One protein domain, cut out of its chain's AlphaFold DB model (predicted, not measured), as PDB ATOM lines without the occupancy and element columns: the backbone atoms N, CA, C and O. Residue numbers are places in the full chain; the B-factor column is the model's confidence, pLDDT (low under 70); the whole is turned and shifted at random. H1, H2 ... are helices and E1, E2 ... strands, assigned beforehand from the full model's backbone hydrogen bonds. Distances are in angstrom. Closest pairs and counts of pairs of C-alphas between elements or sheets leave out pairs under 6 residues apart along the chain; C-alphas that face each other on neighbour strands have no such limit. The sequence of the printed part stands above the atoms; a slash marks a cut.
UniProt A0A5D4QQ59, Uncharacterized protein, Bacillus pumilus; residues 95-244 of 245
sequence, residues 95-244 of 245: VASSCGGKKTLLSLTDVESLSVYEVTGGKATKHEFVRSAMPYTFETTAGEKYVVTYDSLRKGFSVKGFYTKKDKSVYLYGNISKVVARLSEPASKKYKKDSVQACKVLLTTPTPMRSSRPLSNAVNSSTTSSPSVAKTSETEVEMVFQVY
ATOM      1  N   VAL A  95     106.450  81.362 114.716       90.00
ATOM      2  CA  VAL A  95     107.771  81.525 114.113       90.00
ATOM      3  C   VAL A  95     108.309  80.155 113.748       90.00
ATOM      4  O   VAL A  95     108.271  79.234 114.562       90.00
ATOM      5  N   ALA A  96     108.854  80.027 112.543       90.69
ATOM      6  CA  ALA A  96     109.662  78.875 112.163       90.69
ATOM      7  C   ALA A  96     111.019  79.344 111.641       90.69
ATOM      8  O   ALA A  96     111.111  80.345 110.930       90.69
ATOM      9  N   SER A  97     112.081  78.625 112.005       92.50
ATOM     10  CA  SER A  97     113.452  78.958 111.619       92.50
ATOM     11  C   SER A  97     114.255  77.703 111.293       92.50
ATOM     12  O   SER A  97     114.252  76.735 112.049       92.50
ATOM     13  N   SER A  98     114.969  77.757 110.176       91.31
ATOM     14  CA  SER A  98     115.977  76.805 109.705       91.31
ATOM     15  C   SER A  98     117.336  77.490 109.487       91.31
ATOM     16  O   SER A  98     118.216  76.949 108.819       91.31
ATOM     17  N   CYS A  99     117.535  78.696 110.039       86.62
ATOM     18  CA  CYS A  99     118.734  79.502 109.790       86.62
ATOM     19  C   CYS A  99     120.040  78.886 110.321       86.62
ATOM     20  O   CYS A  99     121.115  79.282 109.868       86.62
ATOM     21  N   GLY A 100     119.977  77.910 111.234       84.81
ATOM     22  CA  GLY A 100     121.165  77.279 111.812       84.81
ATOM     23  C   GLY A 100     122.098  78.320 112.440       84.81
ATOM     24  O   GLY A 100     121.671  79.102 113.283       84.81
ATOM     25  N   GLY A 101     123.361  78.349 112.002       80.50
ATOM     26  CA  GLY A 101     124.380  79.301 112.470       80.50
ATOM     27  C   GLY A 101     124.421  80.656 111.748       80.50
ATOM     28  O   GLY A 101     125.326  81.443 112.026       80.50
ATOM     29  N   LYS A 102     123.501  80.939 110.815       86.00
ATOM     30  CA  LYS A 102     123.456  82.217 110.081       86.00
ATOM     31  C   LYS A 102     123.001  83.343 111.006       86.00
ATOM     32  O   LYS A 102     122.001  83.195 111.705       86.00
ATOM     33  N   LYS A 103     123.723  84.465 110.996       82.38
ATOM     34  CA  LYS A 103     123.490  85.582 111.933       82.38
ATOM     35  C   LYS A 103     123.184  86.907 111.250       82.38
ATOM     36  O   LYS A 103     122.550  87.758 111.862       82.38
ATOM     37  N   THR A 104     123.606  87.085 110.000       89.31
ATOM     38  CA  THR A 104     123.471  88.375 109.321       89.31
ATOM     39  C   THR A 104     122.149  88.421 108.578       89.31
ATOM     40  O   THR A 104     121.978  87.692 107.604       89.31
ATOM     41  N   LEU A 105     121.222  89.259 109.035       88.81
ATOM     42  CA  LEU A 105     119.982  89.539 108.319       88.81
ATOM     43  C   LEU A 105     120.279  90.438 107.115       88.81
ATOM     44  O   LEU A 105     120.976  91.443 107.253       88.81
ATOM     45  N   LEU A 106     119.774  90.066 105.942       88.25
ATOM     46  CA  LEU A 106     119.911  90.875 104.738       88.25
ATOM     47  C   LEU A 106     118.943  92.055 104.758       88.25
ATOM     48  O   LEU A 106     117.762  91.907 105.079       88.25
ATOM     49  N   SER A 107     119.453  93.215 104.360       85.94
ATOM     50  CA  SER A 107     118.648  94.414 104.142       85.94
ATOM     51  C   SER A 107     117.980  94.384 102.764       85.94
ATOM     52  O   SER A 107     118.432  93.680 101.858       85.94
ATOM     53  N   LEU A 108     116.941  95.199 102.558       84.31
ATOM     54  CA  LEU A 108     116.337  95.370 101.231       84.31
ATOM     55  C   LEU A 108     117.347  95.888 100.189       84.31
ATOM     56  O   LEU A 108     117.240  95.560  99.010       84.31
ATOM     57  N   THR A 109     118.349  96.673 100.601       85.44
ATOM     58  CA  THR A 109     119.401  97.199  99.712       85.44
ATOM     59  C   THR A 109     120.364  96.131  99.193       85.44
ATOM     60  O   THR A 109     120.955  96.307  98.128       85.44
ATOM     61  N   ASP A 110     120.489  95.001  99.895       88.06
ATOM     62  CA  ASP A 110     121.331  93.876  99.470       88.06
ATOM     63  C   ASP A 110     120.654  92.991  98.404       88.06
ATOM     64  O   ASP A 110     121.281  92.077  97.866       88.06
ATOM     65  N   VAL A 111     119.378  93.243  98.090       88.50
ATOM     66  CA  VAL A 111     118.553  92.388  97.228       88.50
ATOM     67  C   VAL A 111     118.314  93.042  95.867       88.50
ATOM     68  O   VAL A 111     117.899  94.190  95.763       88.50
ATOM     69  N   GLU A 112     118.559  92.295  94.795       90.56
ATOM     70  CA  GLU A 112     118.273  92.707  93.416       90.56
ATOM     71  C   GLU A 112     116.860  92.287  92.996       90.56
ATOM     72  O   GLU A 112     116.091  93.071  92.443       90.56
ATOM     73  N   SER A 113     116.505  91.034  93.272       91.12
ATOM     74  CA  SER A 113     115.206  90.462  92.926       91.12
ATOM     75  C   SER A 113     114.783  89.393  93.924       91.12
ATOM     76  O   SER A 113     115.595  88.833  94.666       91.12
ATOM     77  N   LEU A 114     113.486  89.115  93.942       93.44
ATOM     78  CA  LEU A 114     112.845  88.144  94.806       93.44
ATOM     79  C   LEU A 114     112.155  87.081  93.955       93.44
ATOM     80  O   LEU A 114     111.456  87.390  92.996       93.44
ATOM     81  N   SER A 115     112.329  85.819  94.324       94.44
ATOM     82  CA  SER A 115     111.578  84.692  93.784       94.44
ATOM     83  C   SER A 115     110.680  84.109  94.866       94.44
ATOM     84  O   SER A 115     111.176  83.662  95.903       94.44
ATOM     85  N   VAL A 116     109.378  84.072  94.611       91.75
ATOM     86  CA  VAL A 116     108.375  83.458  95.484       91.75
ATOM     87  C   VAL A 116     107.900  82.163  94.834       91.75
ATOM     88  O   VAL A 116     107.510  82.153  93.668       91.75
ATOM     89  N   TYR A 117     107.965  81.063  95.574       91.38
ATOM     90  CA  TYR A 117     107.536  79.745  95.119       91.38
ATOM     91  C   TYR A 117     106.225  79.372  95.799       91.38
ATOM     92  O   TYR A 117     106.149  79.374  97.029       91.38
ATOM     93  N   GLU A 118     105.221  79.011  95.008       88.25
ATOM     94  CA  GLU A 118     103.948  78.473  95.484       88.25
ATOM     95  C   GLU A 118     103.808  76.978  95.154       88.25
ATOM     96  O   GLU A 118     104.424  76.486  94.209       88.25
ATOM     97  N   VAL A 119     102.991  76.251  95.918       84.50
ATOM     98  CA  VAL A 119     102.677  74.834  95.692       84.50
ATOM     99  C   VAL A 119     101.184  74.631  95.590       84.50
ATOM    100  O   VAL A 119     100.471  74.624  96.595       84.50
ATOM    101  N   THR A 120     100.731  74.332  94.380       76.50
ATOM    102  CA  THR A 120      99.330  74.024  94.105       76.50
ATOM    103  C   THR A 120      99.242  72.638  93.467       76.50
ATOM    104  O   THR A 120      99.921  72.337  92.487       76.50
ATOM    105  N   GLY A 121      98.461  71.734  94.071       71.62
ATOM    106  CA  GLY A 121      98.304  70.358  93.572       71.62
ATOM    107  C   GLY A 121      99.607  69.543  93.503       71.62
ATOM    108  O   GLY A 121      99.730  68.666  92.654       71.62
ATOM    109  N   GLY A 122     100.598  69.851  94.351       70.12
ATOM    110  CA  GLY A 122     101.906  69.182  94.362       70.12
ATOM    111  C   GLY A 122     102.899  69.677  93.303       70.12
ATOM    112  O   GLY A 122     104.012  69.162  93.237       70.12
ATOM    113  N   LYS A 123     102.533  70.682  92.496       79.38
ATOM    114  CA  LYS A 123     103.433  71.343  91.541       79.38
ATOM    115  C   LYS A 123     103.910  72.677  92.100       79.38
ATOM    116  O   LYS A 123     103.108  73.427  92.654       79.38
ATOM    117  N   ALA A 124     105.203  72.949  91.944       86.12
ATOM    118  CA  ALA A 124     105.817  74.204  92.351       86.12
ATOM    119  C   ALA A 124     105.790  75.216  91.198       86.12
ATOM    120  O   ALA A 124     106.310  74.915  90.121       86.12
ATOM    121  N   THR A 125     105.251  76.410  91.434       88.56
ATOM    122  CA  THR A 125     105.285  77.532  90.482       88.56
ATOM    123  C   THR A 125     106.159  78.646  91.050       88.56
ATOM    124  O   THR A 125     106.116  78.922  92.248       88.56
ATOM    125  N   LYS A 126     106.990  79.261  90.202       91.75
ATOM    126  CA  LYS A 126     107.909  80.344  90.573       91.75
ATOM    127  C   LYS A 126     107.398  81.675  90.027       91.75
ATOM    128  O   LYS A 126     107.127  81.774  88.835       91.75
ATOM    129  N   HIS A 127     107.365  82.691  90.880       89.62
ATOM    130  CA  HIS A 127     107.087  84.080  90.522       89.62
ATOM    131  C   HIS A 127     108.319  84.934  90.833       89.62
ATOM    132  O   HIS A 127     108.821  84.899  91.957       89.62
ATOM    133  N   GLU A 128     108.837  85.658  89.841       92.12
ATOM    134  CA  GLU A 128     110.027  86.508  89.971       92.12
ATOM    135  C   GLU A 128     109.664  87.990  89.931       92.12
ATOM    136  O   GLU A 128     108.852  88.421  89.115       92.12
ATOM    137  N   PHE A 129     110.311  88.767  90.797       85.56
ATOM    138  CA  PHE A 129     110.029  90.179  91.004       85.56
ATOM    139  C   PHE A 129     111.334  90.966  91.166       85.56
ATOM    140  O   PHE A 129     112.171  90.618  91.997       85.56
ATOM    141  N   VAL A 130     111.530  92.027  90.383       80.75
ATOM    142  CA  VAL A 130     112.735  92.882  90.436       80.75
ATOM    143  C   VAL A 130     112.547  94.012  91.428       80.75
ATOM    144  O   VAL A 130     111.646  94.803  91.211       80.75
ATOM    145  N   ARG A 131     113.405  94.147  92.456       75.19
ATOM    146  CA  ARG A 131     113.197  95.013  93.643       75.19
ATOM    147  C   ARG A 131     112.565  96.383  93.350       75.19
ATOM    148  O   ARG A 131     111.717  96.814  94.124       75.19
ATOM    149  N   SER A 132     112.973  97.047  92.266       68.31
ATOM    150  CA  SER A 132     112.508  98.379  91.854       68.31
ATOM    151  C   SER A 132     111.010  98.492  91.559       68.31
ATOM    152  O   SER A 132     110.513  99.608  91.471       68.31
ATOM    153  N   ALA A 133     110.294  97.381  91.391       63.34
ATOM    154  CA  ALA A 133     108.868  97.370  91.065       63.34
ATOM    155  C   ALA A 133     107.972  96.960  92.256       63.34
ATOM    156  O   ALA A 133     106.810  96.618  92.061       63.34
ATOM    157  N   MET A 134     108.503  96.976  93.485       65.81
ATOM    158  CA  MET A 134     107.740  96.682  94.704       65.81
ATOM    159  C   MET A 134     106.811  97.867  95.037       65.81
ATOM    160  O   MET A 134     107.264  99.004  94.910       65.81
ATOM    161  N   PRO A 135     105.559  97.652  95.498       70.69
ATOM    162  CA  PRO A 135     104.902  96.381  95.832       70.69
ATOM    163  C   PRO A 135     104.425  95.574  94.613       70.69
ATOM    164  O   PRO A 135     103.972  96.134  93.621       70.69
ATOM    165  N   TYR A 136     104.452  94.240  94.715       70.56
ATOM    166  CA  TYR A 136     103.962  93.348  93.651       70.56
ATOM    167  C   TYR A 136     102.619  92.756  94.005       70.56
ATOM    168  O   TYR A 136     102.373  92.422  95.158       70.56
ATOM    169  N   THR A 137     101.800  92.524  92.988       72.75
ATOM    170  CA  THR A 137     100.602  91.697  93.094       72.75
ATOM    171  C   THR A 137     100.710  90.544  92.108       72.75
ATOM    172  O   THR A 137     101.029  90.766  90.942       72.75
ATOM    173  N   PHE A 138     100.429  89.323  92.553       73.75
ATOM    174  CA  PHE A 138     100.320  88.165  91.671       73.75
ATOM    175  C   PHE A 138      99.143  87.284  92.077       73.75
ATOM    176  O   PHE A 138      98.701  87.308  93.223       73.75
ATOM    177  N   GLU A 139      98.626  86.517  91.128       77.00
ATOM    178  CA  GLU A 139      97.601  85.511  91.381       77.00
ATOM    179  C   GLU A 139      98.233  84.125  91.261       77.00
ATOM    180  O   GLU A 139      99.006  83.859  90.336       77.00
ATOM    181  N   THR A 140      97.950  83.254  92.225       75.56
ATOM    182  CA  THR A 140      98.409  81.868  92.195       75.56
ATOM    183  C   THR A 140      97.611  81.032  91.214       75.56
ATOM    184  O   THR A 140      96.490  81.361  90.828       75.56
ATOM    185  N   THR A 141      98.137  79.851  90.902       74.50
ATOM    186  CA  THR A 141      97.430  78.831  90.115       74.50
ATOM    187  C   THR A 141      96.087  78.424  90.755       74.50
ATOM    188  O   THR A 141      95.173  77.977  90.064       74.50
ATOM    189  N   ALA A 142      95.948  78.579  92.078       70.88
ATOM    190  CA  ALA A 142      94.712  78.315  92.818       70.88
ATOM    191  C   ALA A 142      93.692  79.477  92.775       70.88
ATOM    192  O   ALA A 142      92.582  79.331  93.301       70.88
ATOM    193  N   GLY A 143      94.040  80.606  92.149       69.44
ATOM    194  CA  GLY A 143      93.225  81.820  92.095       69.44
ATOM    195  C   GLY A 143      93.276  82.653  93.378       69.44
ATOM    196  O   GLY A 143      92.311  83.342  93.706       69.44
ATOM    197  N   GLU A 144      94.350  82.534  94.162       71.62
ATOM    198  CA  GLU A 144      94.571  83.362  95.348       71.62
ATOM    199  C   GLU A 144      95.414  84.572  94.958       71.62
ATOM    200  O   GLU A 144      96.479  84.432  94.354       71.62
ATOM    201  N   LYS A 145      94.964  85.769  95.331       73.69
ATOM    202  CA  LYS A 145      95.728  86.992  95.108       73.69
ATOM    203  C   LYS A 145      96.736  87.156  96.239       73.69
ATOM    204  O   LYS A 145      96.367  87.069  97.405       73.69
ATOM    205  N   TYR A 146      97.984  87.443  95.911       75.19
ATOM    206  CA  TYR A 146      99.027  87.782  96.869       75.19
ATOM    207  C   TYR A 146      99.601  89.151  96.554       75.19
ATOM    208  O   TYR A 146      99.772  89.515  95.390       75.19
ATOM    209  N   VAL A 147      99.925  89.887  97.608       74.19
ATOM    210  CA  VAL A 147     100.708  91.113  97.554       74.19
ATOM    211  C   VAL A 147     102.024  90.867  98.271       74.19
ATOM    212  O   VAL A 147     102.049  90.322  99.374       74.19
ATOM    213  N   VAL A 148     103.124  91.246  97.629       77.81
ATOM    214  CA  VAL A 148     104.474  91.109  98.171       77.81
ATOM    215  C   VAL A 148     105.053  92.490  98.419       77.81
ATOM    216  O   VAL A 148     105.162  93.299  97.494       77.81
ATOM    217  N   THR A 149     105.442  92.739  99.664       77.31
ATOM    218  CA  THR A 149     106.033  93.998 100.129       77.31
ATOM    219  C   THR A 149     107.269  93.721 100.990       77.31
ATOM    220  O   THR A 149     107.645  92.565 101.211       77.31
ATOM    221  N   TYR A 150     107.934  94.775 101.459       77.38
ATOM    222  CA  TYR A 150     108.984  94.677 102.466       77.38
ATOM    223  C   TYR A 150     108.457  95.257 103.779       77.38
ATOM    224  O   TYR A 150     108.036  96.408 103.822       77.38
ATOM    225  N   ASP A 151     108.466  94.448 104.836       75.12
ATOM    226  CA  ASP A 151     108.172  94.879 106.199       75.12
ATOM    227  C   ASP A 151     109.478  95.409 106.805       75.12
ATOM    228  O   ASP A 151     110.368  94.630 107.167       75.12
ATOM    229  N   SER A 152     109.605  96.736 106.875       68.50
ATOM    230  CA  SER A 152     110.782  97.416 107.428       68.50
ATOM    231  C   SER A 152     110.948  97.181 108.931       68.50
ATOM    232  O   SER A 152     112.080  97.059 109.398       68.50
ATOM    233  N   LEU A 153     109.849  97.029 109.680       68.00
ATOM    234  CA  LEU A 153     109.883  96.779 111.125       68.00
ATOM    235  C   LEU A 153     110.463  95.393 111.416       68.00
ATOM    236  O   LEU A 153     111.334  95.218 112.267       68.00
ATOM    237  N   ARG A 154     110.013  94.388 110.663       76.81
ATOM    238  CA  ARG A 154     110.471  93.001 110.802       76.81
ATOM    239  C   ARG A 154     111.633  92.664 109.875       76.81
ATOM    240  O   ARG A 154     112.081  91.515 109.885       76.81
ATOM    241  N   LYS A 155     112.138  93.632 109.105       82.75
ATOM    242  CA  LYS A 155     113.279  93.504 108.186       82.75
ATOM    243  C   LYS A 155     113.163  92.249 107.306       82.75
ATOM    244  O   LYS A 155     114.060  91.401 107.270       82.75
ATOM    245  N   GLY A 156     112.021  92.083 106.640       88.00
ATOM    246  CA  GLY A 156     111.713  90.878 105.868       88.00
ATOM    247  C   GLY A 156     110.686  91.102 104.764       88.00
ATOM    248  O   GLY A 156     110.006  92.117 104.718       88.00
ATOM    249  N   PHE A 157     110.563  90.138 103.856       88.31
ATOM    250  CA  PHE A 157     109.593  90.198 102.765       88.31
ATOM    251  C   PHE A 157     108.222  89.743 103.261       88.31
ATOM    252  O   PHE A 157     108.060  88.571 103.607       88.31
ATOM    253  N   SER A 158     107.254  90.656 103.304       85.75
ATOM    254  CA  SER A 158     105.870  90.337 103.647       85.75
ATOM    255  C   SER A 158     105.149  89.800 102.414       85.75
ATOM    256  O   SER A 158     105.158  90.416 101.347       85.75
ATOM    257  N   VAL A 159     104.547  88.624 102.555       84.69
ATOM    258  CA  VAL A 159     103.694  87.994 101.550       84.69
ATOM    259  C   VAL A 159     102.302  87.883 102.148       84.69
ATOM    260  O   VAL A 159     102.057  87.074 103.047       84.69
ATOM    261  N   LYS A 160     101.403  88.724 101.643       77.81
ATOM    262  CA  LYS A 160     100.045  88.914 102.145       77.81
ATOM    263  C   LYS A 160      99.043  88.384 101.135       77.81
ATOM    264  O   LYS A 160      98.987  88.852 100.002       77.81
ATOM    265  N   GLY A 161      98.284  87.370 101.520       70.75
ATOM    266  CA  GLY A 161      97.278  86.745 100.673       70.75
ATOM    267  C   GLY A 161      95.880  87.325 100.902       70.75
ATOM    268  O   GLY A 161      95.489  87.515 102.049       70.75
ATOM    269  N   PHE A 162      95.128  87.557  99.820       63.66
ATOM    270  CA  PHE A 162      93.744  88.055  99.789       63.66
ATOM    271  C   PHE A 162      92.842  87.166  98.929       63.66
ATOM    272  O   PHE A 162      93.226  86.767  97.823       63.66
ATOM    273  N   TYR A 163      91.669  86.780  99.443       57.88
ATOM    274  CA  TYR A 163      90.821  85.808  98.747       57.88
ATOM    275  C   TYR A 163      89.783  86.576  97.950       57.88
ATOM    276  O   TYR A 163      88.999  87.336  98.508       57.88
ATOM    277  N   THR A 164      89.783  86.407  96.632       48.66
ATOM    278  CA  THR A 164      89.000  87.247  95.711       48.66
ATOM    279  C   THR A 164      87.667  86.636  95.283       48.66
ATOM    280  O   THR A 164      87.009  87.178  94.397       48.66
ATOM    281  N   LYS A 165      87.195  85.545  95.899       44.81
ATOM    282  CA  LYS A 165      85.841  85.040  95.609       44.81
ATOM    283  C   LYS A 165      84.849  85.538  96.655       44.81
ATOM    284  O   LYS A 165      84.883  85.079  97.795       44.81
ATOM    285  N   LYS A 166      83.934  86.424  96.228       39.72
ATOM    286  CA  LYS A 166      82.690  86.721  96.958       39.72
ATOM    287  C   LYS A 166      82.061  85.397  97.422       39.72
ATOM    288  O   LYS A 166      81.961  84.449  96.641       39.72
ATOM    289  N   ASP A 167      81.709  85.335  98.702       41.34
ATOM    290  CA  ASP A 167      80.960  84.248  99.349       41.34
ATOM    291  C   ASP A 167      81.672  82.891  99.519       41.34
ATOM    292  O   ASP A 167      81.025  81.858  99.714       41.34
ATOM    293  N   LYS A 168      83.012  82.849  99.504       40.94
ATOM    294  CA  LYS A 168      83.773  81.629  99.833       40.94
ATOM    295  C   LYS A 168      84.878  81.919 100.843       40.94
ATOM    296  O   LYS A 168      85.680  82.821 100.653       40.94
ATOM    297  N   SER A 169      84.929  81.127 101.916       41.59
ATOM    298  CA  SER A 169      86.002  81.208 102.914       41.59
ATOM    299  C   SER A 169      87.352  80.820 102.307       41.59
ATOM    300  O   SER A 169      87.409  80.020 101.374       41.59
ATOM    301  N   VAL A 170      88.435  81.309 102.902       43.16
ATOM    302  CA  VAL A 170      89.803  80.891 102.589       43.16
ATOM    303  C   VAL A 170      89.948  79.397 102.860       43.16
ATOM    304  O   VAL A 170      89.754  78.966 103.994       43.16
ATOM    305  N   TYR A 171      90.332  78.596 101.865       44.84
ATOM    306  CA  TYR A 171      90.577  77.166 102.092       44.84
ATOM    307  C   TYR A 171      92.062  76.801 102.193       44.84
ATOM    308  O   TYR A 171      92.358  75.765 102.791       44.84
ATOM    309  N   LEU A 172      92.987  77.601 101.637       50.81
ATOM    310  CA  LEU A 172      94.385  77.189 101.448       50.81
ATOM    311  C   LEU A 172      95.417  78.338 101.498       50.81
ATOM    312  O   LEU A 172      96.430  78.269 100.808       50.81
ATOM    313  N   TYR A 173      95.254  79.334 102.382       59.97
ATOM    314  CA  TYR A 173      96.366  80.265 102.629       59.97
ATOM    315  C   TYR A 173      97.602  79.520 103.150       59.97
ATOM    316  O   TYR A 173      97.510  78.633 104.008       59.97
ATOM    317  N   GLY A 174      98.768  79.884 102.615       62.12
ATOM    318  CA  GLY A 174     100.044  79.265 102.968       62.12
ATOM    319  C   GLY A 174     100.648  78.388 101.878       62.12
ATOM    320  O   GLY A 174     101.614  77.694 102.152       62.12
ATOM    321  N   ASN A 175     100.159  78.423 100.637       77.31
ATOM    322  CA  ASN A 175     100.768  77.636  99.566       77.31
ATOM    323  C   ASN A 175     102.193  78.099  99.178       77.31
ATOM    324  O   ASN A 175     102.869  77.397  98.429       77.31
ATOM    325  N   ILE A 176     102.677  79.214  99.732       85.25
ATOM    326  CA  ILE A 176     104.052  79.696  99.585       85.25
ATOM    327  C   ILE A 176     105.025  78.733 100.277       85.25
ATOM    328  O   ILE A 176     105.095  78.663 101.503       85.25
ATOM    329  N   SER A 177     105.786  77.982  99.485       86.44
ATOM    330  CA  SER A 177     106.751  76.993  99.975       86.44
ATOM    331  C   SER A 177     108.122  77.582 100.250       86.44
ATOM    332  O   SER A 177     108.856  77.073 101.094       86.44
ATOM    333  N   LYS A 178     108.505  78.629  99.515       90.19
ATOM    334  CA  LYS A 178     109.874  79.140  99.555       90.19
ATOM    335  C   LYS A 178     109.961  80.563  99.022       90.19
ATOM    336  O   LYS A 178     109.335  80.905  98.025       90.19
ATOM    337  N   VAL A 179     110.817  81.365  99.646       92.06
ATOM    338  CA  VAL A 179     111.215  82.691  99.158       92.06
ATOM    339  C   VAL A 179     112.733  82.719  98.997       92.06
ATOM    340  O   VAL A 179     113.465  82.290  99.891       92.06
ATOM    341  N   VAL A 180     113.216  83.186  97.847       94.81
ATOM    342  CA  VAL A 180     114.647  83.312  97.530       94.81
ATOM    343  C   VAL A 180     114.943  84.737  97.102       94.81
ATOM    344  O   VAL A 180     114.336  85.233  96.160       94.81
ATOM    345  N   ALA A 181     115.898  85.376  97.764       94.25
ATOM    346  CA  ALA A 181     116.431  86.667  97.366       94.25
ATOM    347  C   ALA A 181     117.681  86.459  96.503       94.25
ATOM    348  O   ALA A 181     118.611  85.762  96.911       94.25
ATOM    349  N   ARG A 182     117.710  87.059  95.315       95.88
ATOM    350  CA  ARG A 182     118.929  87.220  94.518       95.88
ATOM    351  C   ARG A 182     119.652  88.472  94.999       95.88
ATOM    352  O   ARG A 182     119.023  89.519  95.158       95.88
ATOM    353  N   LEU A 183     120.944  88.348  95.268       94.06
ATOM    354  CA  LEU A 183     121.743  89.434  95.823       94.06
ATOM    355  C   LEU A 183     122.170  90.414  94.733       94.06
ATOM    356  O   LEU A 183     122.455  90.005  93.611       94.06
ATOM    357  N   SER A 184     122.239  91.699  95.079       91.88
ATOM    358  CA  SER A 184     122.871  92.704  94.219       91.88
ATOM    359  C   SER A 184     124.355  92.386  94.024       91.88
ATOM    360  O   SER A 184     124.965  91.710  94.853       91.88
ATOM    361  N   GLU A 185     124.974  92.877  92.948       92.81
ATOM    362  CA  GLU A 185     126.393  92.603  92.675       92.81
ATOM    363  C   GLU A 185     127.324  92.954  93.862       92.81
ATOM    364  O   GLU A 185     128.172  92.121  94.215       92.81
ATOM    365  N   PRO A 186     127.165  94.106  94.556       92.75
ATOM    366  CA  PRO A 186     127.956  94.405  95.751       92.75
ATOM    367  C   PRO A 186     127.737  93.391  96.884       92.75
ATOM    368  O   PRO A 186     128.700  92.947  97.515       92.75
ATOM    369  N   ALA A 187     126.487  92.989  97.127       92.25
ATOM    370  CA  ALA A 187     126.141  92.031  98.170       92.25
ATOM    371  C   ALA A 187     126.628  90.613  97.832       92.25
ATOM    372  O   ALA A 187     127.165  89.935  98.708       92.25
ATOM    373  N   SER A 188     126.534  90.179  96.571       93.44
ATOM    374  CA  SER A 188     127.065  88.881  96.136       93.44
ATOM    375  C   SER A 188     128.575  88.797  96.371       93.44
ATOM    376  O   SER A 188     129.051  87.833  96.975       93.44
ATOM    377  N   LYS A 189     129.332  89.854  96.038       92.94
ATOM    378  CA  LYS A 189     130.776  89.929  96.328       92.94
ATOM    379  C   LYS A 189     131.073  89.905  97.832       92.94
ATOM    380  O   LYS A 189     131.979  89.192  98.263       92.94
ATOM    381  N   LYS A 190     130.299  90.643  98.637       93.31
ATOM    382  CA  LYS A 190     130.454  90.716 100.101       93.31
ATOM    383  C   LYS A 190     130.174  89.377 100.789       93.31
ATOM    384  O   LYS A 190     130.936  88.960 101.657       93.31
ATOM    385  N   TYR A 191     129.090  88.705 100.404       92.12
ATOM    386  CA  TYR A 191     128.597  87.492 101.064       92.12
ATOM    387  C   TYR A 191     129.013  86.188 100.367       92.12
ATOM    388  O   TYR A 191     128.755  85.110 100.904       92.12
ATOM    389  N   LYS A 192     129.675  86.275  99.204       92.00
ATOM    390  CA  LYS A 192     130.127  85.148  98.365       92.00
ATOM    391  C   LYS A 192     128.992  84.189  97.985       92.00
ATOM    392  O   LYS A 192     129.160  82.970  98.019       92.00
ATOM    393  N   LYS A 193     127.816  84.744  97.683       92.12
ATOM    394  CA  LYS A 193     126.594  84.012  97.317       92.12
ATOM    395  C   LYS A 193     125.809  84.831  96.296       92.12
ATOM    396  O   LYS A 193     125.617  86.016  96.512       92.12
ATOM    397  N   ASP A 194     125.266  84.197  95.263       93.25
ATOM    398  CA  ASP A 194     124.423  84.907  94.283       93.25
ATOM    399  C   ASP A 194     122.953  84.970  94.698       93.25
ATOM    400  O   ASP A 194     122.216  85.888  94.339       93.25
ATOM    401  N   SER A 195     122.500  83.989  95.477       94.00
ATOM    402  CA  SER A 195     121.138  83.951  95.996       94.00
ATOM    403  C   SER A 195     121.073  83.296  97.367       94.00
ATOM    404  O   SER A 195     121.918  82.477  97.743       94.00
ATOM    405  N   VAL A 196     120.068  83.691  98.141       93.62
ATOM    406  CA  VAL A 196     119.886  83.280  99.528       93.62
ATOM    407  C   VAL A 196     118.409  83.022  99.775       93.62
ATOM    408  O   VAL A 196     117.552  83.868  99.529       93.62
ATOM    409  N   GLN A 197     118.097  81.828 100.266       94.19
ATOM    410  CA  GLN A 197     116.741  81.478 100.666       94.19
ATOM    411  C   GLN A 197     116.400  82.095 102.025       94.19
ATOM    412  O   GLN A 197     117.225  82.063 102.944       94.19
ATOM    413  N   ALA A 198     115.161  82.565 102.177       93.69
ATOM    414  CA  ALA A 198     114.586  82.850 103.481       93.69
ATOM    415  C   ALA A 198     114.672  81.603 104.373       93.69
ATOM    416  O   ALA A 198     114.256  80.505 103.995       93.69
ATOM    417  N   CYS A 199     115.251  81.769 105.557       92.81
ATOM    418  CA  CYS A 199     115.428  80.679 106.515       92.81
ATOM    419  C   CYS A 199     114.611  80.888 107.785       92.81
ATOM    420  O   CYS A 199     114.590  80.012 108.640       92.81
ATOM    421  N   LYS A 200     113.933  82.026 107.922       93.69
ATOM    422  CA  LYS A 200     113.027  82.304 109.030       93.69
ATOM    423  C   LYS A 200     111.753  82.925 108.485       93.69
ATOM    424  O   LYS A 200     111.806  83.754 107.580       93.69
ATOM    425  N   VAL A 201     110.620  82.494 109.017       92.69
ATOM    426  CA  VAL A 201     109.295  82.974 108.632       92.69
ATOM    427  C   VAL A 201     108.495  83.297 109.889       92.69
ATOM    428  O   VAL A 201     108.574  82.578 110.891       92.69
ATOM    429  N   LEU A 202     107.763  84.402 109.834       90.81
ATOM    430  CA  LEU A 202     106.929  84.928 110.904       90.81
ATOM    431  C   LEU A 202     105.482  84.949 110.413       90.81
ATOM    432  O   LEU A 202     105.212  85.537 109.372       90.81
ATOM    433  N   LEU A 203     104.562  84.332 111.147       86.75
ATOM    434  CA  LEU A 203     103.129  84.508 110.924       86.75
ATOM    435  C   LEU A 203     102.676  85.739 111.712       86.75
ATOM    436  O   LEU A 203     102.759  85.732 112.943       86.75
ATOM    437  N   THR A 204     102.242  86.789 111.020       79.38
ATOM    438  CA  THR A 204     101.907  88.088 111.634       79.38
ATOM    439  C   THR A 204     100.405  88.323 111.761       79.38
ATOM    440  O   THR A 204      99.989  89.043 112.662       79.38
ATOM    441  N   THR A 205      99.578  87.656 110.951       73.19
ATOM    442  CA  THR A 205      98.113  87.684 111.098       73.19
ATOM    443  C   THR A 205      97.626  86.632 112.108       73.19
ATOM    444  O   THR A 205      98.113  85.496 112.075       73.19
ATOM    445  N   PRO A 206      96.638  86.947 112.970       64.88
ATOM    446  CA  PRO A 206      96.033  86.018 113.933       64.88
ATOM    447  C   PRO A 206      95.105  84.971 113.287       64.88
ATOM    448  O   PRO A 206      93.965  84.780 113.699       64.88
ATOM    449  N   THR A 207      95.618  84.216 112.314       66.94
ATOM    450  CA  THR A 207      94.888  83.118 111.669       66.94
ATOM    451  C   THR A 207      95.393  81.770 112.197       66.94
ATOM    452  O   THR A 207      96.586  81.479 112.075       66.94
ATOM    453  N   PRO A 208      94.526  80.902 112.761       65.19
ATOM    454  CA  PRO A 208      94.951  79.604 113.282       65.19
ATOM    455  C   PRO A 208      95.613  78.744 112.199       65.19
ATOM    456  O   PRO A 208      95.107  78.658 111.084       65.19
ATOM    457  N   MET A 209      96.713  78.055 112.513       67.38
ATOM    458  CA  MET A 209      97.335  77.095 111.592       67.38
ATOM    459  C   MET A 209      96.733  75.692 111.698       67.38
ATOM    460  O   MET A 209      96.366  75.242 112.784       67.38
ATOM    461  N   ARG A 210      96.681  74.952 110.581       68.12
ATOM    462  CA  ARG A 210      96.317  73.525 110.605       68.12
ATOM    463  C   ARG A 210      97.529  72.667 110.961       68.12
ATOM    464  O   ARG A 210      98.569  72.743 110.313       68.12
ATOM    465  N   SER A 211      97.351  71.764 111.928       57.66
ATOM    466  CA  SER A 211      98.414  70.875 112.430       57.66
ATOM    467  C   SER A 211      99.046  69.959 111.368       57.66
ATOM    468  O   SER A 211     100.136  69.445 111.596       57.66
ATOM    469  N   SER A 212      98.393  69.720 110.227       69.50
ATOM    470  CA  SER A 212      98.875  68.790 109.195       69.50
ATOM    471  C   SER A 212      99.914  69.381 108.234       69.50
ATOM    472  O   SER A 212     100.550  68.623 107.502       69.50
ATOM    473  N   ARG A 213     100.104  70.709 108.204       81.62
ATOM    474  CA  ARG A 213     101.102  71.384 107.351       81.62
ATOM    475  C   ARG A 213     101.754  72.546 108.116       81.62
ATOM    476  O   ARG A 213     101.250  73.670 108.055       81.62
ATOM    477  N   PRO A 214     102.841  72.282 108.864       86.50
ATOM    478  CA  PRO A 214     103.437  73.251 109.781       86.50
ATOM    479  C   PRO A 214     104.133  74.412 109.059       86.50
ATOM    480  O   PRO A 214     104.566  74.281 107.913       86.50
ATOM    481  N   LEU A 215     104.316  75.529 109.774       86.56
ATOM    482  CA  LEU A 215     104.978  76.742 109.273       86.56
ATOM    483  C   LEU A 215     106.411  76.482 108.780       86.56
ATOM    484  O   LEU A 215     106.876  77.110 107.832       86.56
ATOM    485  N   SER A 216     107.096  75.501 109.376       88.62
ATOM    486  CA  SER A 216     108.445  75.076 108.986       88.62
ATOM    487  C   SER A 216     108.557  74.636 107.527       88.62
ATOM    488  O   SER A 216     109.648  74.704 106.965       88.62
ATOM    489  N   ASN A 217     107.453  74.235 106.887       88.88
ATOM    490  CA  ASN A 217     107.449  73.874 105.471       88.88
ATOM    491  C   ASN A 217     107.805  75.047 104.549       88.88
ATOM    492  O   ASN A 217     108.304  74.803 103.462       88.88
ATOM    493  N   ALA A 218     107.603  76.294 104.985       86.75
ATOM    494  CA  ALA A 218     107.955  77.485 104.207       86.75
ATOM    495  C   ALA A 218     109.466  77.804 104.211       86.75
ATOM    496  O   ALA A 218     109.933  78.681 103.481       86.75
ATOM    497  N   VAL A 219     110.240  77.134 105.076       88.12
ATOM    498  CA  VAL A 219     111.682  77.375 105.270       88.12
ATOM    499  C   VAL A 219     112.517  76.090 105.245       88.12
ATOM    500  O   VAL A 219     113.723  76.133 105.487       88.12
ATOM    501  N   ASN A 220     111.928  74.935 104.919       82.94
ATOM    502  CA  ASN A 220     112.620  73.638 104.882       82.94
ATOM    503  C   ASN A 220     113.376  73.370 103.561       82.94
ATOM    504  O   ASN A 220     113.910  72.282 103.367       82.94
ATOM    505  N   SER A 221     113.444  74.358 102.664       79.94
ATOM    506  CA  SER A 221     114.097  74.300 101.342       79.94
ATOM    507  C   SER A 221     113.408  73.441 100.282       79.94
ATOM    508  O   SER A 221     113.818  73.498  99.119       79.94
ATOM    509  N   SER A 222     112.358  72.703 100.641       81.56
ATOM    510  CA  SER A 222     111.541  71.970  99.683       81.56
ATOM    511  C   SER A 222     110.644  72.932  98.914       81.56
ATOM    512  O   SER A 222     109.998  73.804  99.485       81.56
ATOM    513  N   THR A 223     110.580  72.753  97.599       79.00
ATOM    514  CA  THR A 223     109.642  73.485  96.745       79.00
ATOM    515  C   THR A 223     108.290  72.799  96.651       79.00
ATOM    516  O   THR A 223     107.416  73.349  96.005       79.00
ATOM    517  N   THR A 224     108.099  71.621  97.255       80.94
ATOM    518  CA  THR A 224     106.875  70.805  97.133       80.94
ATOM    519  C   THR A 224     106.092  70.681  98.437       80.94
ATOM    520  O   THR A 224     104.999  70.117  98.451       80.94
ATOM    521  N   SER A 225     106.616  71.227  99.535       81.44
ATOM    522  CA  SER A 225     105.905  71.340 100.807       81.44
ATOM    523  C   SER A 225     105.592  72.793 101.102       81.44
ATOM    524  O   SER A 225     106.464  73.644 100.989       81.44
ATOM    525  N   SER A 226     104.376  73.065 101.546       84.12
ATOM    526  CA  SER A 226     103.942  74.394 101.955       84.12
ATOM    527  C   SER A 226     103.226  74.318 103.307       84.12
ATOM    528  O   SER A 226     102.753  73.233 103.690       84.12
ATOM    529  N   PRO A 227     103.210  75.405 104.095       84.19
ATOM    530  CA  PRO A 227     102.349  75.487 105.265       84.19
ATOM    531  C   PRO A 227     100.867  75.529 104.860       84.19
ATOM    532  O   PRO A 227     100.508  75.640 103.692       84.19
ATOM    533  N   SER A 228      99.968  75.397 105.830       78.31
ATOM    534  CA  SER A 228      98.545  75.651 105.596       78.31
ATOM    535  C   SER A 228      97.904  76.241 106.835       78.31
ATOM    536  O   SER A 228      98.021  75.698 107.938       78.31
ATOM    537  N   VAL A 229      97.190  77.344 106.644       71.50
ATOM    538  CA  VAL A 229      96.344  77.904 107.692       71.50
ATOM    539  C   VAL A 229      94.973  77.225 107.714       71.50
ATOM    540  O   VAL A 229      94.537  76.602 106.743       71.50
ATOM    541  N   ALA A 230      94.288  77.318 108.847       65.31
ATOM    542  CA  ALA A 230      92.907  76.900 108.983       65.31
ATOM    543  C   ALA A 230      91.972  77.804 108.178       65.31
ATOM    544  O   ALA A 230      92.253  78.972 107.920       65.31
ATOM    545  N   LYS A 231      90.824  77.233 107.810       62.91
ATOM    546  CA  LYS A 231      89.750  77.959 107.142       62.91
ATOM    547  C   LYS A 231      89.316  79.128 108.026       62.91
ATOM    548  O   LYS A 231      88.873  78.892 109.148       62.91
ATOM    549  N   THR A 232      89.415  80.344 107.505       55.34
ATOM    550  CA  THR A 232      88.977  81.567 108.184       55.34
ATOM    551  C   THR A 232      88.060  82.383 107.271       55.34
ATOM    552  O   THR A 232      88.129  82.281 106.040       55.34
ATOM    553  N   SER A 233      87.139  83.124 107.887       52.62
ATOM    554  CA  SER A 233      86.354  84.181 107.238       52.62
ATOM    555  C   SER A 233      87.118  85.500 107.162       52.62
ATOM    556  O   SER A 233      86.681  86.400 106.452       52.62
ATOM    557  N   GLU A 234      88.235  85.618 107.883       51.50
ATOM    558  CA  GLU A 234      89.130  86.761 107.758       51.50
ATOM    559  C   GLU A 234      89.802  86.741 106.387       51.50
ATOM    560  O   GLU A 234      90.236  85.706 105.879       51.50
ATOM    561  N   THR A 235      89.822  87.907 105.755       55.91
ATOM    562  CA  THR A 235      90.143  88.072 104.336       55.91
ATOM    563  C   THR A 235      91.637  88.063 104.041       55.91
ATOM    564  O   THR A 235      92.020  88.236 102.885       55.91
ATOM    565  N   GLU A 236      92.477  87.878 105.060       66.38
ATOM    566  CA  GLU A 236      93.904  88.136 104.978       66.38
ATOM    567  C   GLU A 236      94.733  87.121 105.768       66.38
ATOM    568  O   GLU A 236      94.374  86.722 106.874       66.38
ATOM    569  N   VAL A 237      95.874  86.729 105.201       73.44
ATOM    570  CA  VAL A 237      96.967  86.072 105.928       73.44
ATOM    571  C   VAL A 237      98.286  86.677 105.484       73.44
ATOM    572  O   VAL A 237      98.581  86.714 104.291       73.44
ATOM    573  N   GLU A 238      99.099  87.087 106.447       81.38
ATOM    574  CA  GLU A 238     100.410  87.678 106.240       81.38
ATOM    575  C   GLU A 238     101.510  86.799 106.848       81.38
ATOM    576  O   GLU A 238     101.459  86.383 108.012       81.38
ATOM    577  N   MET A 239     102.523  86.516 106.027       86.88
ATOM    578  CA  MET A 239     103.761  85.871 106.446       86.88
ATOM    579  C   MET A 239     104.956  86.742 106.071       86.88
ATOM    580  O   MET A 239     105.101  87.128 104.912       86.88
ATOM    581  N   VAL A 240     105.853  86.985 107.024       90.69
ATOM    582  CA  VAL A 240     107.089  87.743 106.800       90.69
ATOM    583  C   VAL A 240     108.283  86.800 106.730       90.69
ATOM    584  O   VAL A 240     108.599  86.092 107.687       90.69
ATOM    585  N   PHE A 241     108.968  86.807 105.591       93.31
ATOM    586  CA  PHE A 241     110.126  85.974 105.288       93.31
ATOM    587  C   PHE A 241     111.424  86.750 105.519       93.31
ATOM    588  O   PHE A 241     111.732  87.710 104.815       93.31
ATOM    589  N   GLN A 242     112.218  86.299 106.485       94.25
ATOM    590  CA  GLN A 242     113.520  86.873 106.811       94.25
ATOM    591  C   GLN A 242     114.653  86.054 106.177       94.25
ATOM    592  O   GLN A 242     114.704  84.819 106.275       94.25
ATOM    593  N   VAL A 243     115.593  86.755 105.540       93.00
ATOM    594  CA  VAL A 243     116.702  86.151 104.791       93.00
ATOM    595  C   VAL A 243     118.018  86.407 105.514       93.00
ATOM    596  O   VAL A 243     118.431  87.553 105.649       93.00
ATOM    597  N   TYR A 244     118.689  85.340 105.955       92.56
ATOM    598  CA  TYR A 244     119.981  85.434 106.641       92.56
ATOM    599  C   TYR A 244     121.103  84.794 105.818       92.56
ATOM    600  O   TYR A 244     120.878  83.785 105.133       92.56
TER     601      TYR A 244
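What this domain is: This is residues 95 to 244 of the 245 residues of an uncharacterized protein of Bacillus pumilus (UniProt A0A5D4QQ59). Two strongly twisted sheets pack face to face as a sandwich, E1 E9 E10 E6 E5 E4 on one side and E3 E2 E7 E8 on the other, with their strands crossed at 42 degrees. The short helix H2 sits at one side between E1 and E7, while H1 lies at one end of the long axis and the loop of residues 163 to 175 reaches the other. The printed part has 150 residues, under half of them in named elements, in the order E1 E2 E3 E4 E5 E6 E7 H1 E8 E9 H2 E10. Both sheets are antiparallel throughout, and the class is mostly strand. The whole is compact, with a radius of gyration of the C-alphas of 14.8 A, and elongated in outline, spanning 49 by 31 by 30 A.

Where its parts are: E1, residues 95 to 97, begins at C-alpha 95 (107.771, 81.525, 114.113). E2, residues 111 to 120, is 26.8 A long, and E3, residues 123 to 130, is 23.5 A. E4, residues 136 to 139, precedes E5, residues 145 to 151, and E6, residues 156 to 162, 19.2 A long. E7, residues 176 to 183, covers 20.5 A. H1, residues 185 to 191, begins at C-alpha 185 (126.393, 92.603, 92.675). E8 is residues 195 to 197, E9 residues 200 to 203 and H2 residues 215 to 218. E10, residues 236 to 242, ends at C-alpha 242 (113.520, 86.873, 106.811).

How they stand to each other: In the larger sheet E1 and E4 are the edge strands. N 96 and O 201 of E1 and E9 are 3.1 A apart, N 202 and O 240 of E9 and E10 2.9 A, and N 159 and O 239 of E6 and E10 2.8 A. E4, E5 and E6 form a meander, each strand the antiparallel neighbour of the one before; N 147 and O 160 are 2.8 A apart, N 138 and O 146 2.9 A. In the other sheet the hairpin E2 and E3 has N 116 and O 127 at 2.8 A, E2 and E7 have N 115 and O 180 at 2.8 A, and E7 and E8 have N 181 and O 196 at 2.9 A. E8 runs on into E9 at 48 degrees across a break of 2 residues. H2 is on the larger sheet, its height over the sheet 7.5 A; the closest C-alphas of H2 and E7, Ala 218 and Ser 177, are 4.4 A apart. H1 is on the smaller sheet, its height over the sheet 8.9 A. In H1 every O i to N i+4 pair is within hydrogen-bond range; H2 is too short for such a pair.

The domain as a whole: The C-alphas farthest apart, of Asp 167 and Lys 189, are 50.2 A apart. The printed part has no cut. The links E1 to E2, E6 to E7, E9 to H2 and H2 to E10 are long. The mean pLDDT of the printed part is 79.2, and 33 residues are under 70, among them 162 to 174, 206 to 212 and 230 to 236.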